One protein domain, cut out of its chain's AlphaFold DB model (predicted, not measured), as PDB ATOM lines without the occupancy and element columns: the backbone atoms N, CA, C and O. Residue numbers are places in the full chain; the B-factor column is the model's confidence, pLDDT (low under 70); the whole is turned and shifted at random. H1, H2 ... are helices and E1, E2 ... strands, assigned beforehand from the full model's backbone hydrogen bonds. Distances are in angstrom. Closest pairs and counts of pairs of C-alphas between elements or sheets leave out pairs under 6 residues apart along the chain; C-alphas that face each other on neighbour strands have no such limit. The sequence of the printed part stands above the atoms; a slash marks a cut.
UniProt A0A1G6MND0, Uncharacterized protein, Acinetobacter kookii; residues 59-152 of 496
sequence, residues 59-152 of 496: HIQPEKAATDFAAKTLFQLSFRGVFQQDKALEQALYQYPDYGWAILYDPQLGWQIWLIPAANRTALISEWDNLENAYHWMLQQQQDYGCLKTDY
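What this domain is: This is residues 59 to 152 of the 496 residues of an uncharacterized protein of Acinetobacter kookii (UniProt A0A1G6MND0). A small three-stranded sheet forms the middle layer, with H1 and H3 over one face and H2 over the other. After E3, residues 117 to 130 have no named element; within this stretch, residues 124 to 125 pair antiparallel with residues 114 to 115 of E3. The printed part has 94 residues with three named helices and three named strands, in the order H1, E1, H2, E2, E3, H3; the sheet E1 E2 E3 is mixed, and so is the class, helices and strands. It is compact, with a radius of gyration of the C-alphas of 12.1 A and spans of 34 by 26 by 20 A.

How they stand to each other: Start at H1, residues 62 to 70, on the sheet at a height of 8.9 A; its closest C-alphas to E1, residues 79 to 83, are Glu 63 and Val 82, 6.0 A apart. Next comes H2, residues 86 to 94, on the opposite face, over E2, residues 100 to 106, at 6 degrees on the local plane. E1, H2 and E2 make a strand-helix-strand unit, two parallel neighbour strands with a helix between, its crossover right-handed; look for N 80 and O 101, 2.8 A apart. E2 and E3, residues 110 to 116, form an antiparallel hairpin, with N 104 and O 112 at 2.8 A. H3, residues 131 to 145, is over E3 on the same face as H1; its closest C-alphas to E3 are Leu 131 and Trp 111, 5.5 A apart. In H1, H2 and H3 every O i to N i+4 pair is within hydrogen-bond range.

Where its parts are: Find C-alpha 62 at (105.035, 115.939, 13.916), where H1 begins. E2 spans 20.4 A and E3 20.5 A. H3 runs 20.9 A to C-alpha 145 at (110.391, 141.703, 25.361).

The domain as a whole: The C-alphas farthest apart, Ile 60 and Asn 120, are 36.8 A apart. The printed part has no cut; the link from E3 to H3 is long. Residues 59 to 60 are under pLDDT 70.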
ATOM      1  N   HIS A  59     106.033 116.264   8.734       69.56
ATOM      2  CA  HIS A  59     104.875 115.603   8.118       69.56
ATOM      3  C   HIS A  59     104.671 114.148   8.572       69.56
ATOM      4  O   HIS A  59     103.532 113.705   8.682       69.56
ATOM      5  N   ILE A  60     105.746 113.388   8.821       68.81
ATOM      6  CA  ILE A  60     105.649 111.947   9.135       68.81
ATOM      7  C   ILE A  60     105.541 111.681  10.647       68.81
ATOM      8  O   ILE A  60     104.893 110.721  11.059       68.81
ATOM      9  N   GLN A  61     106.190 112.499  11.482       79.88
ATOM     10  CA  GLN A  61     106.207 112.368  12.946       79.88
ATOM     11  C   GLN A  61     106.196 113.763  13.603       79.88
ATOM     12  O   GLN A  61     107.208 114.150  14.193       79.88
ATOM     13  N   PRO A  62     105.091 114.533  13.508       82.81
ATOM     14  CA  PRO A  62     105.035 115.939  13.916       82.81
ATOM     15  C   PRO A  62     105.534 116.185  15.348       82.81
ATOM     16  O   PRO A  62     106.496 116.928  15.539       82.81
ATOM     17  N   GLU A  63     104.959 115.523  16.352       85.38
ATOM     18  CA  GLU A  63     105.332 115.715  17.766       85.38
ATOM     19  C   GLU A  63     106.817 115.443  18.028       85.38
ATOM     20  O   GLU A  63     107.496 116.199  18.728       85.38
ATOM     21  N   LYS A  64     107.354 114.388  17.405       84.44
ATOM     22  CA  LYS A  64     108.771 114.041  17.509       84.44
ATOM     23  C   LYS A  64     109.650 115.058  16.786       84.44
ATOM     24  O   LYS A  64     110.687 115.422  17.319       84.44
ATOM     25  N   ALA A  65     109.247 115.539  15.612       85.06
ATOM     26  CA  ALA A  65     109.987 116.546  14.857       85.06
ATOM     27  C   ALA A  65     110.072 117.877  15.618       85.06
ATOM     28  O   ALA A  65     111.152 118.455  15.713       85.06
ATOM     29  N   ALA A  66     108.963 118.315  16.219       87.81
ATOM     30  CA  ALA A  66     108.908 119.508  17.057       87.81
ATOM     31  C   ALA A  66     109.706 119.353  18.366       87.81
ATOM     32  O   ALA A  66     110.397 120.284  18.774       87.81
ATOM     33  N   THR A  67     109.708 118.162  18.973       88.06
ATOM     34  CA  THR A  67     110.543 117.860  20.152       88.06
ATOM     35  C   THR A  67     112.041 117.806  19.797       88.06
ATOM     36  O   THR A  67     112.851 118.464  20.451       88.06
ATOM     37  N   ASP A  68     112.415 117.105  18.717       86.50
ATOM     38  CA  ASP A  68     113.778 117.045  18.149       86.50
ATOM     39  C   ASP A  68     114.294 118.436  17.717       86.50
ATOM     40  O   ASP A  68     115.508 118.650  17.623       86.50
ATOM     41  N   PHE A  69     113.382 119.352  17.374       88.81
ATOM     42  CA  PHE A  69     113.664 120.743  17.029       88.81
ATOM     43  C   PHE A  69     113.893 121.587  18.286       88.81
ATOM     44  O   PHE A  69     114.956 122.193  18.417       88.81
ATOM     45  N   ALA A  70     112.958 121.562  19.243       89.31
ATOM     46  CA  ALA A  70     113.064 122.288  20.510       89.31
ATOM     47  C   ALA A  70     114.339 121.914  21.290       89.31
ATOM     48  O   ALA A  70     115.022 122.795  21.815       89.31
ATOM     49  N   ALA A  71     114.732 120.636  21.266       86.31
ATOM     50  CA  ALA A  71     115.968 120.125  21.869       86.31
ATOM     51  C   ALA A  71     117.280 120.646  21.238       86.31
ATOM     52  O   ALA A  71     118.362 120.320  21.721       86.31
ATOM     53  N   LYS A  72     117.209 121.427  20.151       84.38
ATOM     54  CA  LYS A  72     118.359 122.080  19.493       84.38
ATOM     55  C   LYS A  72     118.330 123.605  19.619       84.38
ATOM     56  O   LYS A  72     119.180 124.281  19.041       84.38
ATOM     57  N   THR A  73     117.340 124.147  20.323       86.56
ATOM     58  CA  THR A  73     117.214 125.585  20.588       86.56
ATOM     59  C   THR A  73     118.074 125.995  21.784       86.56
ATOM     60  O   THR A  73     118.559 125.150  22.530       86.56
ATOM     61  N   LEU A  74     118.239 127.303  21.997       86.88
ATOM     62  CA  LEU A  74     118.866 127.850  23.210       86.88
ATOM     63  C   LEU A  74     117.898 127.914  24.409       86.88
ATOM     64  O   LEU A  74     118.239 128.511  25.428       86.88
ATOM     65  N   PHE A  75     116.688 127.368  24.261       88.69
ATOM     66  CA  PHE A  75     115.548 127.536  25.161       88.69
ATOM     67  C   PHE A  75     114.922 126.182  25.542       88.69
ATOM     68  O   PHE A  75     113.726 126.102  25.831       88.69
ATOM     69  N   GLN A  76     115.694 125.091  25.516       89.12
ATOM     70  CA  GLN A  76     115.193 123.743  25.793       89.12
ATOM     71  C   GLN A  76     114.662 123.603  27.232       89.12
ATOM     72  O   GLN A  76     113.674 122.907  27.451       89.12
ATOM     73  N   LEU A  77     115.273 124.267  28.214       87.44
ATOM     74  CA  LEU A  77     114.861 124.217  29.624       87.44
ATOM     75  C   LEU A  77     113.616 125.077  29.913       87.44
ATOM     76  O   LEU A  77     112.884 124.829  30.877       87.44
ATOM     77  N   SER A  78     113.337 126.076  29.074       88.00
ATOM     78  CA  SER A  78     112.092 126.856  29.121       88.00
ATOM     79  C   SER A  78     110.981 126.281  28.229       88.00
ATOM     80  O   SER A  78     109.842 126.742  28.305       88.00
ATOM     81  N   PHE A  79     111.259 125.230  27.455       92.88
ATOM     82  CA  PHE A  79     110.251 124.497  26.692       92.88
ATOM     83  C   PHE A  79     109.314 123.698  27.619       92.88
ATOM     84  O   PHE A  79     109.739 123.164  28.649       92.88
ATOM     85  N   ARG A  80     108.024 123.623  27.275       90.62
ATOM     86  CA  ARG A  80     106.989 122.892  28.039       90.62
ATOM     87  C   ARG A  80     106.369 121.713  27.287       90.62
ATOM     88  O   ARG A  80     105.626 120.950  27.893       90.62
ATOM     89  N   GLY A  81     106.699 121.531  26.007       91.31
ATOM     90  CA  GLY A  81     106.253 120.395  25.201       91.31
ATOM     91  C   GLY A  81     105.493 120.778  23.930       91.31
ATOM     92  O   GLY A  81     105.331 121.954  23.592       91.31
ATOM     93  N   VAL A  82     105.050 119.738  23.223       94.12
ATOM     94  CA  VAL A  82     104.228 119.814  22.010       94.12
ATOM     95  C   VAL A  82     102.835 119.293  22.346       94.12
ATOM     96  O   VAL A  82     102.711 118.250  22.987       94.12
ATOM     97  N   PHE A  83     101.797 120.002  21.912       94.44
ATOM     98  CA  PHE A  83     100.406 119.713  22.252       94.44
ATOM     99  C   PHE A  83      99.507 119.805  21.015       94.44
ATOM    100  O   PHE A  83      99.815 120.517  20.064       94.44
ATOM    101  N   GLN A  84      98.361 119.123  21.061       90.31
ATOM    102  CA  GLN A  84      97.291 119.208  20.049       90.31
ATOM    103  C   GLN A  84      96.021 119.900  20.590       90.31
ATOM    104  O   GLN A  84      94.982 119.897  19.939       90.31
ATOM    105  N   GLN A  85      96.055 120.403  21.830       90.25
ATOM    106  CA  GLN A  85      94.898 120.992  22.511       90.25
ATOM    107  C   GLN A  85      95.321 122.199  23.349       90.25
ATOM    108  O   GLN A  85      96.101 122.056  24.295       90.25
ATOM    109  N   ASP A  86      94.728 123.352  23.053       88.88
ATOM    110  CA  ASP A  86      95.007 124.656  23.662       88.88
ATOM    111  C   ASP A  86      94.980 124.584  25.193       88.88
ATOM    112  O   ASP A  86      95.914 125.018  25.854       88.88
ATOM    113  N   LYS A  87      93.953 123.944  25.770       88.81
ATOM    114  CA  LYS A  87      93.779 123.830  27.230       88.81
ATOM    115  C   LYS A  87      94.904 123.064  27.926       88.81
ATOM    116  O   LYS A  87      95.253 123.395  29.054       88.81
ATOM    117  N   ALA A  88      95.442 122.024  27.287       89.19
ATOM    118  CA  ALA A  88      96.527 121.225  27.857       89.19
ATOM    119  C   ALA A  88      97.855 121.993  27.798       89.19
ATOM    120  O   ALA A  88      98.624 121.995  28.759       89.19
ATOM    121  N   LEU A  89      98.077 122.702  26.690       92.00
ATOM    122  CA  LEU A  89      99.216 123.592  26.501       92.00
ATOM    123  C   LEU A  89      99.180 124.776  27.480       92.00
ATOM    124  O   LEU A  89     100.190 125.094  28.107       92.00
ATOM    125  N   GLU A  90      98.014 125.407  27.637       89.06
ATOM    126  CA  GLU A  90      97.781 126.529  28.548       89.06
ATOM    127  C   GLU A  90      98.108 126.113  29.988       89.06
ATOM    128  O   GLU A  90      98.924 126.755  30.648       89.06
ATOM    129  N   GLN A  91      97.570 124.976  30.445       88.56
ATOM    130  CA  GLN A  91      97.885 124.414  31.763       88.56
ATOM    131  C   GLN A  91      99.394 124.186  31.957       88.56
ATOM    132  O   GLN A  91      99.933 124.566  32.996       88.56
ATOM    133  N   ALA A  92     100.088 123.626  30.961       87.69
ATOM    134  CA  ALA A  92     101.526 123.360  31.035       87.69
ATOM    135  C   ALA A  92     102.394 124.637  31.052       87.69
ATOM    136  O   ALA A  92     103.440 124.662  31.708       87.69
ATOM    137  N   LEU A  93     101.974 125.707  30.365       86.75
ATOM    138  CA  LEU A  93     102.639 127.015  30.424       86.75
ATOM    139  C   LEU A  93     102.411 127.707  31.770       86.75
ATOM    140  O   LEU A  93     103.368 128.150  32.405       86.75
ATOM    141  N   TYR A  94     101.160 127.774  32.231       86.62
ATOM    142  CA  TYR A  94     100.807 128.484  33.464       86.62
ATOM    143  C   TYR A  94     101.232 127.759  34.749       86.62
ATOM    144  O   TYR A  94     101.312 128.398  35.797       86.62
ATOM    145  N   GLN A  95     101.582 126.469  34.680       83.69
ATOM    146  CA  GLN A  95     102.209 125.742  35.791       83.69
ATOM    147  C   GLN A  95     103.578 126.329  36.197       83.69
ATOM    148  O   GLN A  95     103.954 126.245  37.365       83.69
ATOM    149  N   TYR A  96     104.305 126.947  35.257       78.56
ATOM    150  CA  TYR A  96     105.609 127.583  35.488       78.56
ATOM    151  C   TYR A  96     105.607 129.005  34.904       78.56
ATOM    152  O   TYR A  96     106.203 129.242  33.850       78.56
ATOM    153  N   PRO A  97     104.914 129.954  35.558       76.38
ATOM    154  CA  PRO A  97     104.464 131.186  34.917       76.38
ATOM    155  C   PRO A  97     105.565 132.236  34.709       76.38
ATOM    156  O   PRO A  97     105.322 133.232  34.035       76.38
ATOM    157  N   ASP A  98     106.754 132.046  35.284       76.81
ATOM    158  CA  ASP A  98     107.836 133.036  35.244       76.81
ATOM    159  C   ASP A  98     108.405 133.249  33.835       76.81
ATOM    160  O   ASP A  98     108.715 134.381  33.469       76.81
ATOM    161  N   TYR A  99     108.574 132.163  33.073       80.00
ATOM    162  CA  TYR A  99     109.059 132.140  31.691       80.00
ATOM    163  C   TYR A  99     108.862 130.733  31.103       80.00
ATOM    164  O   TYR A  99     109.128 129.713  31.753       80.00
ATOM    165  N   GLY A 100     108.438 130.658  29.845       88.56
ATOM    166  CA  GLY A 100     108.272 129.379  29.163       88.56
ATOM    167  C   GLY A 100     107.670 129.496  27.770       88.56
ATOM    168  O   GLY A 100     107.060 130.508  27.427       88.56
ATOM    169  N   TRP A 101     107.832 128.449  26.970       93.75
ATOM    170  CA  TRP A 101     107.228 128.360  25.643       93.75
ATOM    171  C   TRP A 101     106.786 126.932  25.313       93.75
ATOM    172  O   TRP A 101     107.321 125.953  25.841       93.75
ATOM    173  N   ALA A 102     105.780 126.811  24.454       94.56
ATOM    174  CA  ALA A 102     105.187 125.546  24.036       94.56
ATOM    175  C   ALA A 102     104.776 125.610  22.561       94.56
ATOM    176  O   ALA A 102     104.569 126.693  22.011       94.56
ATOM    177  N   ILE A 103     104.649 124.441  21.931       95.81
ATOM    178  CA  ILE A 103     104.211 124.315  20.538       95.81
ATOM    179  C   ILE A 103     102.812 123.694  20.510       95.81
ATOM    180  O   ILE A 103     102.609 122.604  21.046       95.81
ATOM    181  N   LEU A 104     101.878 124.362  19.840       94.88
ATOM    182  CA  LEU A 104     100.601 123.800  19.418       94.88
ATOM    183  C   LEU A 104     100.735 123.294  17.974       94.88
ATOM    184  O   LEU A 104     101.317 123.974  17.123       94.88
ATOM    185  N   TYR A 105     100.210 122.103  17.703       93.88
ATOM    186  CA  TYR A 105     100.180 121.501  16.372       93.88
ATOM    187  C   TYR A 105      98.746 121.183  15.953       93.88
ATOM    188  O   TYR A 105      98.039 120.464  16.661       93.88
ATOM    189  N   ASP A 106      98.360 121.662  14.772       89.31
ATOM    190  CA  ASP A 106      97.113 121.314  14.100       89.31
ATOM    191  C   ASP A 106      97.419 120.780  12.681       89.31
ATOM    192  O   ASP A 106      98.156 121.424  11.929       89.31
ATOM    193  N   PRO A 107      96.869 119.623  12.263       82.75
ATOM    194  CA  PRO A 107      97.159 119.046  10.947       82.75
ATOM    195  C   PRO A 107      96.712 119.872   9.729       82.75
ATOM    196  O   PRO A 107      97.174 119.587   8.623       82.75
ATOM    197  N   GLN A 108      95.801 120.837   9.893       83.19
ATOM    198  CA  GLN A 108      95.271 121.691   8.821       83.19
ATOM    199  C   GLN A 108      95.879 123.099   8.838       83.19
ATOM    200  O   GLN A 108      96.130 123.658   7.771       83.19
ATOM    201  N   LEU A 109      96.116 123.662  10.026       85.31
ATOM    202  CA  LEU A 109      96.645 125.021  10.204       85.31
ATOM    203  C   LEU A 109      98.178 125.053  10.340       85.31
ATOM    204  O   LEU A 109      98.802 126.044   9.972       85.31
ATOM    205  N   GLY A 110      98.802 123.966  10.803       89.00
ATOM    206  CA  GLY A 110     100.253 123.838  10.934       89.00
ATOM    207  C   GLY A 110     100.737 123.981  12.376       89.00
ATOM    208  O   GLY A 110     100.355 123.206  13.251       89.00
ATOM    209  N   TRP A 111     101.638 124.931  12.612       93.12
ATOM    210  CA  TRP A 111     102.346 125.109  13.878       93.12
ATOM    211  C   TRP A 111     102.102 126.498  14.447       93.12
ATOM    212  O   TRP A 111     102.182 127.494  13.728       93.12
ATOM    213  N   GLN A 112     101.889 126.557  15.755       95.31
ATOM    214  CA  GLN A 112     101.758 127.799  16.500       95.31
ATOM    215  C   GLN A 112     102.609 127.722  17.771       95.31
ATOM    216  O   GLN A 112     102.634 126.695  18.450       95.31
ATOM    217  N   ILE A 113     103.321 128.800  18.102       95.50
ATOM    218  CA  ILE A 113     104.101 128.898  19.340       95.50
ATOM    219  C   ILE A 113     103.394 129.819  20.323       95.50
ATOM    220  O   ILE A 113     102.977 130.922  19.980       95.50
ATOM    221  N   TRP A 114     103.296 129.346  21.561       94.25
ATOM    222  CA  TRP A 114     102.805 130.104  22.702       94.25
ATOM    223  C   TRP A 114     103.968 130.373  23.655       94.25
ATOM    224  O   TRP A 114     104.797 129.497  23.906       94.25
ATOM    225  N   LEU A 115     104.018 131.585  24.193       91.62
ATOM    226  CA  LEU A 115     105.161 132.137  24.910       91.62
ATOM    227  C   LEU A 115     104.666 132.933  26.120       91.62
ATOM    228  O   LEU A 115     104.013 133.960  25.945       91.62
ATOM    229  N   ILE A 116     104.975 132.498  27.345       88.50
ATOM    230  CA  ILE A 116     104.630 133.254  28.557       88.50
ATOM    231  C   ILE A 116     105.779 134.210  28.927       88.50
ATOM    232  O   ILE A 116     106.893 133.742  29.178       88.50
ATOM    233  N   PRO A 117     105.556 135.544  28.927       79.38
ATOM    234  CA  PRO A 117     106.655 136.505  29.014       79.38
ATOM    235  C   PRO A 117     107.038 136.938  30.432       79.38
ATOM    236  O   PRO A 117     108.096 137.532  30.612       79.38
ATOM    237  N   ALA A 118     106.154 136.726  31.406       77.75
ATOM    238  CA  ALA A 118     106.382 136.941  32.832       77.75
ATOM    239  C   ALA A 118     105.200 136.368  33.627       77.75
ATOM    240  O   ALA A 118     104.090 136.244  33.093       77.75
ATOM    241  N   ALA A 119     105.405 136.152  34.928       74.75
ATOM    242  CA  ALA A 119     104.338 135.755  35.837       74.75
ATOM    243  C   ALA A 119     103.134 136.715  35.767       74.75
ATOM    244  O   ALA A 119     103.285 137.938  35.714       74.75
ATOM    245  N   ASN A 120     101.927 136.142  35.789       72.38
ATOM    246  CA  ASN A 120     100.640 136.847  35.700       72.38
ATOM    247  C   ASN A 120     100.400 137.646  34.400       72.38
ATOM    248  O   ASN A 120      99.552 138.541  34.385       72.38
ATOM    249  N   ARG A 121     101.100 137.335  33.297       79.44
ATOM    250  CA  ARG A 121     100.777 137.860  31.957       79.44
ATOM    251  C   ARG A 121     100.059 136.826  31.086       79.44
ATOM    252  O   ARG A 121     100.214 135.617  31.256       79.44
ATOM    253  N   THR A 122      99.277 137.312  30.125       84.69
ATOM    254  CA  THR A 122      98.743 136.490  29.031       84.69
ATOM    255  C   THR A 122      99.889 135.982  28.158       84.69
ATOM    256  O   THR A 122     100.823 136.740  27.880       84.69
ATOM    257  N   ALA A 123      99.820 134.728  27.714       88.00
ATOM    258  CA  ALA A 123     100.759 134.205  26.731       88.00
ATOM    259  C   ALA A 123     100.676 135.019  25.427       88.00
ATOM    260  O   ALA A 123      99.592 135.386  24.972       88.00
ATOM    261  N   LEU A 124     101.834 135.306  24.837       90.50
ATOM    262  CA  LEU A 124     101.950 135.761  23.458       90.50
ATOM    263  C   LEU A 124     101.802 134.534  22.556       90.50
ATOM    264  O   LEU A 124     102.348 133.475  22.867       90.50
ATOM    265  N   ILE A 125     101.081 134.674  21.449       93.56
ATOM    266  CA  ILE A 125     100.729 133.567  20.554       93.56
ATOM    267  C   ILE A 125     101.116 133.957  19.123       93.56
ATOM    268  O   ILE A 125     100.827 135.078  18.698       93.56
ATOM    269  N   SER A 126     101.784 133.059  18.396       94.56
ATOM    270  CA  SER A 126     102.123 133.270  16.985       94.56
ATOM    271  C   SER A 126     100.906 133.099  16.073       94.56
ATOM    272  O   SER A 126      99.933 132.428  16.416       94.56
ATOM    273  N   GLU A 127     100.994 133.610  14.848       93.06
ATOM    274  CA  GLU A 127     100.140 133.102  13.770       93.06
ATOM    275  C   GLU A 127     100.475 131.630  13.464       93.06
ATOM    276  O   GLU A 127     101.537 131.122  13.851       93.06
ATOM    277  N   TRP A 128      99.561 130.947  12.776       92.69
ATOM    278  CA  TRP A 128      99.757 129.582  12.289       92.69
ATOM    279  C   TRP A 128     100.646 129.570  11.038       92.69
ATOM    280  O   TRP A 128     100.324 130.213  10.039       92.69
ATOM    281  N   ASP A 129     101.761 128.837  11.077       88.62
ATOM    282  CA  ASP A 129     102.698 128.706   9.950       88.62
ATOM    283  C   ASP A 129     103.484 127.377  10.050       88.62
ATOM    284  O   ASP A 129     103.170 126.477  10.829       88.62
ATOM    285  N   ASN A 130     104.538 127.215   9.259       87.62
ATOM    286  CA  ASN A 130     105.555 126.196   9.449       87.62
ATOM    287  C   ASN A 130     106.398 126.462  10.715       87.62
ATOM    288  O   ASN A 130     106.592 127.602  11.142       87.62
ATOM    289  N   LEU A 131     106.956 125.389  11.279       86.81
ATOM    290  CA  LEU A 131     107.681 125.416  12.552       86.81
ATOM    291  C   LEU A 131     108.892 126.373  12.572       86.81
ATOM    292  O   LEU A 131     109.181 126.955  13.616       86.81
ATOM    293  N   GLU A 132     109.587 126.570  11.444       86.00
ATOM    294  CA  GLU A 132     110.719 127.509  11.372       86.00
ATOM    295  C   GLU A 132     110.244 128.964  11.485       86.00
ATOM    296  O   GLU A 132     110.828 129.741  12.239       86.00
ATOM    297  N   ASN A 133     109.165 129.326  10.785       88.25
ATOM    298  CA  ASN A 133     108.600 130.676  10.827       88.25
ATOM    299  C   ASN A 133     107.981 131.000  12.195       88.25
ATOM    300  O   ASN A 133     108.252 132.068  12.746       88.25
ATOM    301  N   ALA A 134     107.229 130.064  12.787       90.06
ATOM    302  CA  ALA A 134     106.685 130.226  14.137       90.06
ATOM    303  C   ALA A 134     107.807 130.412  15.184       90.06
ATOM    304  O   ALA A 134     107.707 131.256  16.077       90.06
ATOM    305  N   TYR A 135     108.925 129.692  15.037       91.06
ATOM    306  CA  TYR A 135     110.109 129.874  15.883       91.06
ATOM    307  C   TYR A 135     110.839 131.202  15.623       91.06
ATOM    308  O   TYR A 135     111.265 131.857  16.572       91.06
ATOM    309  N   HIS A 136     110.931 131.659  14.371       89.19
ATOM    310  CA  HIS A 136     111.454 132.994  14.056       89.19
ATOM    311  C   HIS A 136     110.623 134.116  14.694       89.19
ATOM    312  O   HIS A 136     111.204 135.059  15.232       89.19
ATOM    313  N   TRP A 137     109.293 133.990  14.713       94.12
ATOM    314  CA  TRP A 137     108.422 134.904  15.460       94.12
ATOM    315  C   TRP A 137     108.748 134.891  16.962       94.12
ATOM    316  O   TRP A 137     108.868 135.956  17.567       94.12
ATOM    317  N   MET A 138     108.979 133.715  17.561       91.94
ATOM    318  CA  MET A 138     109.341 133.607  18.982       91.94
ATOM    319  C   MET A 138     110.678 134.303  19.284       91.94
ATOM    320  O   MET A 138     110.794 135.002  20.290       91.94
ATOM    321  N   LEU A 139     111.673 134.168  18.399       90.06
ATOM    322  CA  LEU A 139     112.948 134.887  18.511       90.06
ATOM    323  C   LEU A 139     112.772 136.409  18.420       90.06
ATOM    324  O   LEU A 139     113.471 137.140  19.120       90.06
ATOM    325  N   GLN A 140     111.830 136.890  17.606       90.06
ATOM    326  CA  GLN A 140     111.492 138.313  17.550       90.06
ATOM    327  C   GLN A 140     110.842 138.784  18.860       90.06
ATOM    328  O   GLN A 140     111.298 139.765  19.440       90.06
ATOM    329  N   GLN A 141     109.858 138.048  19.396       87.88
ATOM    330  CA  GLN A 141     109.261 138.383  20.700       87.88
ATOM    331  C   GLN A 141     110.300 138.362  21.835       87.88
ATOM    332  O   GLN A 141     110.241 139.188  22.745       87.88
ATOM    333  N   GLN A 142     111.279 137.455  21.767       85.56
ATOM    334  CA  GLN A 142     112.411 137.420  22.692       85.56
ATOM    335  C   GLN A 142     113.285 138.674  22.591       85.56
ATOM    336  O   GLN A 142     113.712 139.198  23.619       85.56
ATOM    337  N   GLN A 143     113.547 139.164  21.379       83.50
ATOM    338  CA  GLN A 143     114.316 140.389  21.160       83.50
ATOM    339  C   GLN A 143     113.566 141.639  21.651       83.50
ATOM    340  O   GLN A 143     114.192 142.530  22.227       83.50
ATOM    341  N   ASP A 144     112.246 141.688  21.460       81.44
ATOM    342  CA  ASP A 144     111.414 142.848  21.801       81.44
ATOM    343  C   ASP A 144     111.060 142.919  23.303       81.44
ATOM    344  O   ASP A 144     110.955 144.015  23.861       81.44
ATOM    345  N   TYR A 145     110.895 141.770  23.978       80.62
ATOM    346  CA  TYR A 145     110.391 141.703  25.361       80.62
ATOM    347  C   TYR A 145     111.320 141.034  26.389       80.62
ATOM    348  O   TYR A 145     111.056 141.173  27.584       80.62
ATOM    349  N   GLY A 146     112.380 140.322  25.980       79.69
ATOM    350  CA  GLY A 146     113.310 139.650  26.905       79.69
ATOM    351  C   GLY A 146     112.647 138.587  27.795       79.69
ATOM    352  O   GLY A 146     112.941 138.494  28.985       79.69
ATOM    353  N   CYS A 147     111.698 137.843  27.231       78.69
ATOM    354  CA  CYS A 147     110.734 136.990  27.931       78.69
ATOM    355  C   CYS A 147     111.257 135.611  28.367       78.69
ATOM    356  O   CYS A 147     110.803 135.066  29.372       78.69
ATOM    357  N   LEU A 148     112.188 135.027  27.618       83.75
ATOM    358  CA  LEU A 148     112.820 133.747  27.917       83.75
ATOM    359  C   LEU A 148     114.241 133.953  28.429       83.75
ATOM    360  O   LEU A 148     114.990 134.800  27.945       83.75
ATOM    361  N   LYS A 149     114.645 133.087  29.355       83.75
ATOM    362  CA  LYS A 149     116.054 132.866  29.679       83.75
ATOM    363  C   LYS A 149     116.583 131.727  28.823       83.75
ATOM    364  O   LYS A 149     115.892 130.720  28.631       83.75
ATOM    365  N   THR A 150     117.804 131.885  28.333       85.69
ATOM    366  CA  THR A 150     118.532 130.814  27.656       85.69
ATOM    367  C   THR A 150     118.913 129.708  28.637       85.69
ATOM    368  O   THR A 150     119.075 129.935  29.840       85.69
ATOM    369  N   ASP A 151     119.148 128.504  28.123       85.38
ATOM    370  CA  ASP A 151     119.567 127.354  28.930       85.38
ATOM    371  C   ASP A 151     120.894 127.596  29.662       85.38
ATOM    372  O   ASP A 151     121.165 126.976  30.690       85.38
ATOM    373  N   TYR A 152     121.728 128.502  29.142       80.88
ATOM    374  CA  TYR A 152     122.956 128.948  29.790       80.88
ATOM    375  C   TYR A 152     122.667 129.821  31.016       80.88
ATOM    376  O   TYR A 152     123.203 129.554  32.089       80.88
TER     377      TYR A 152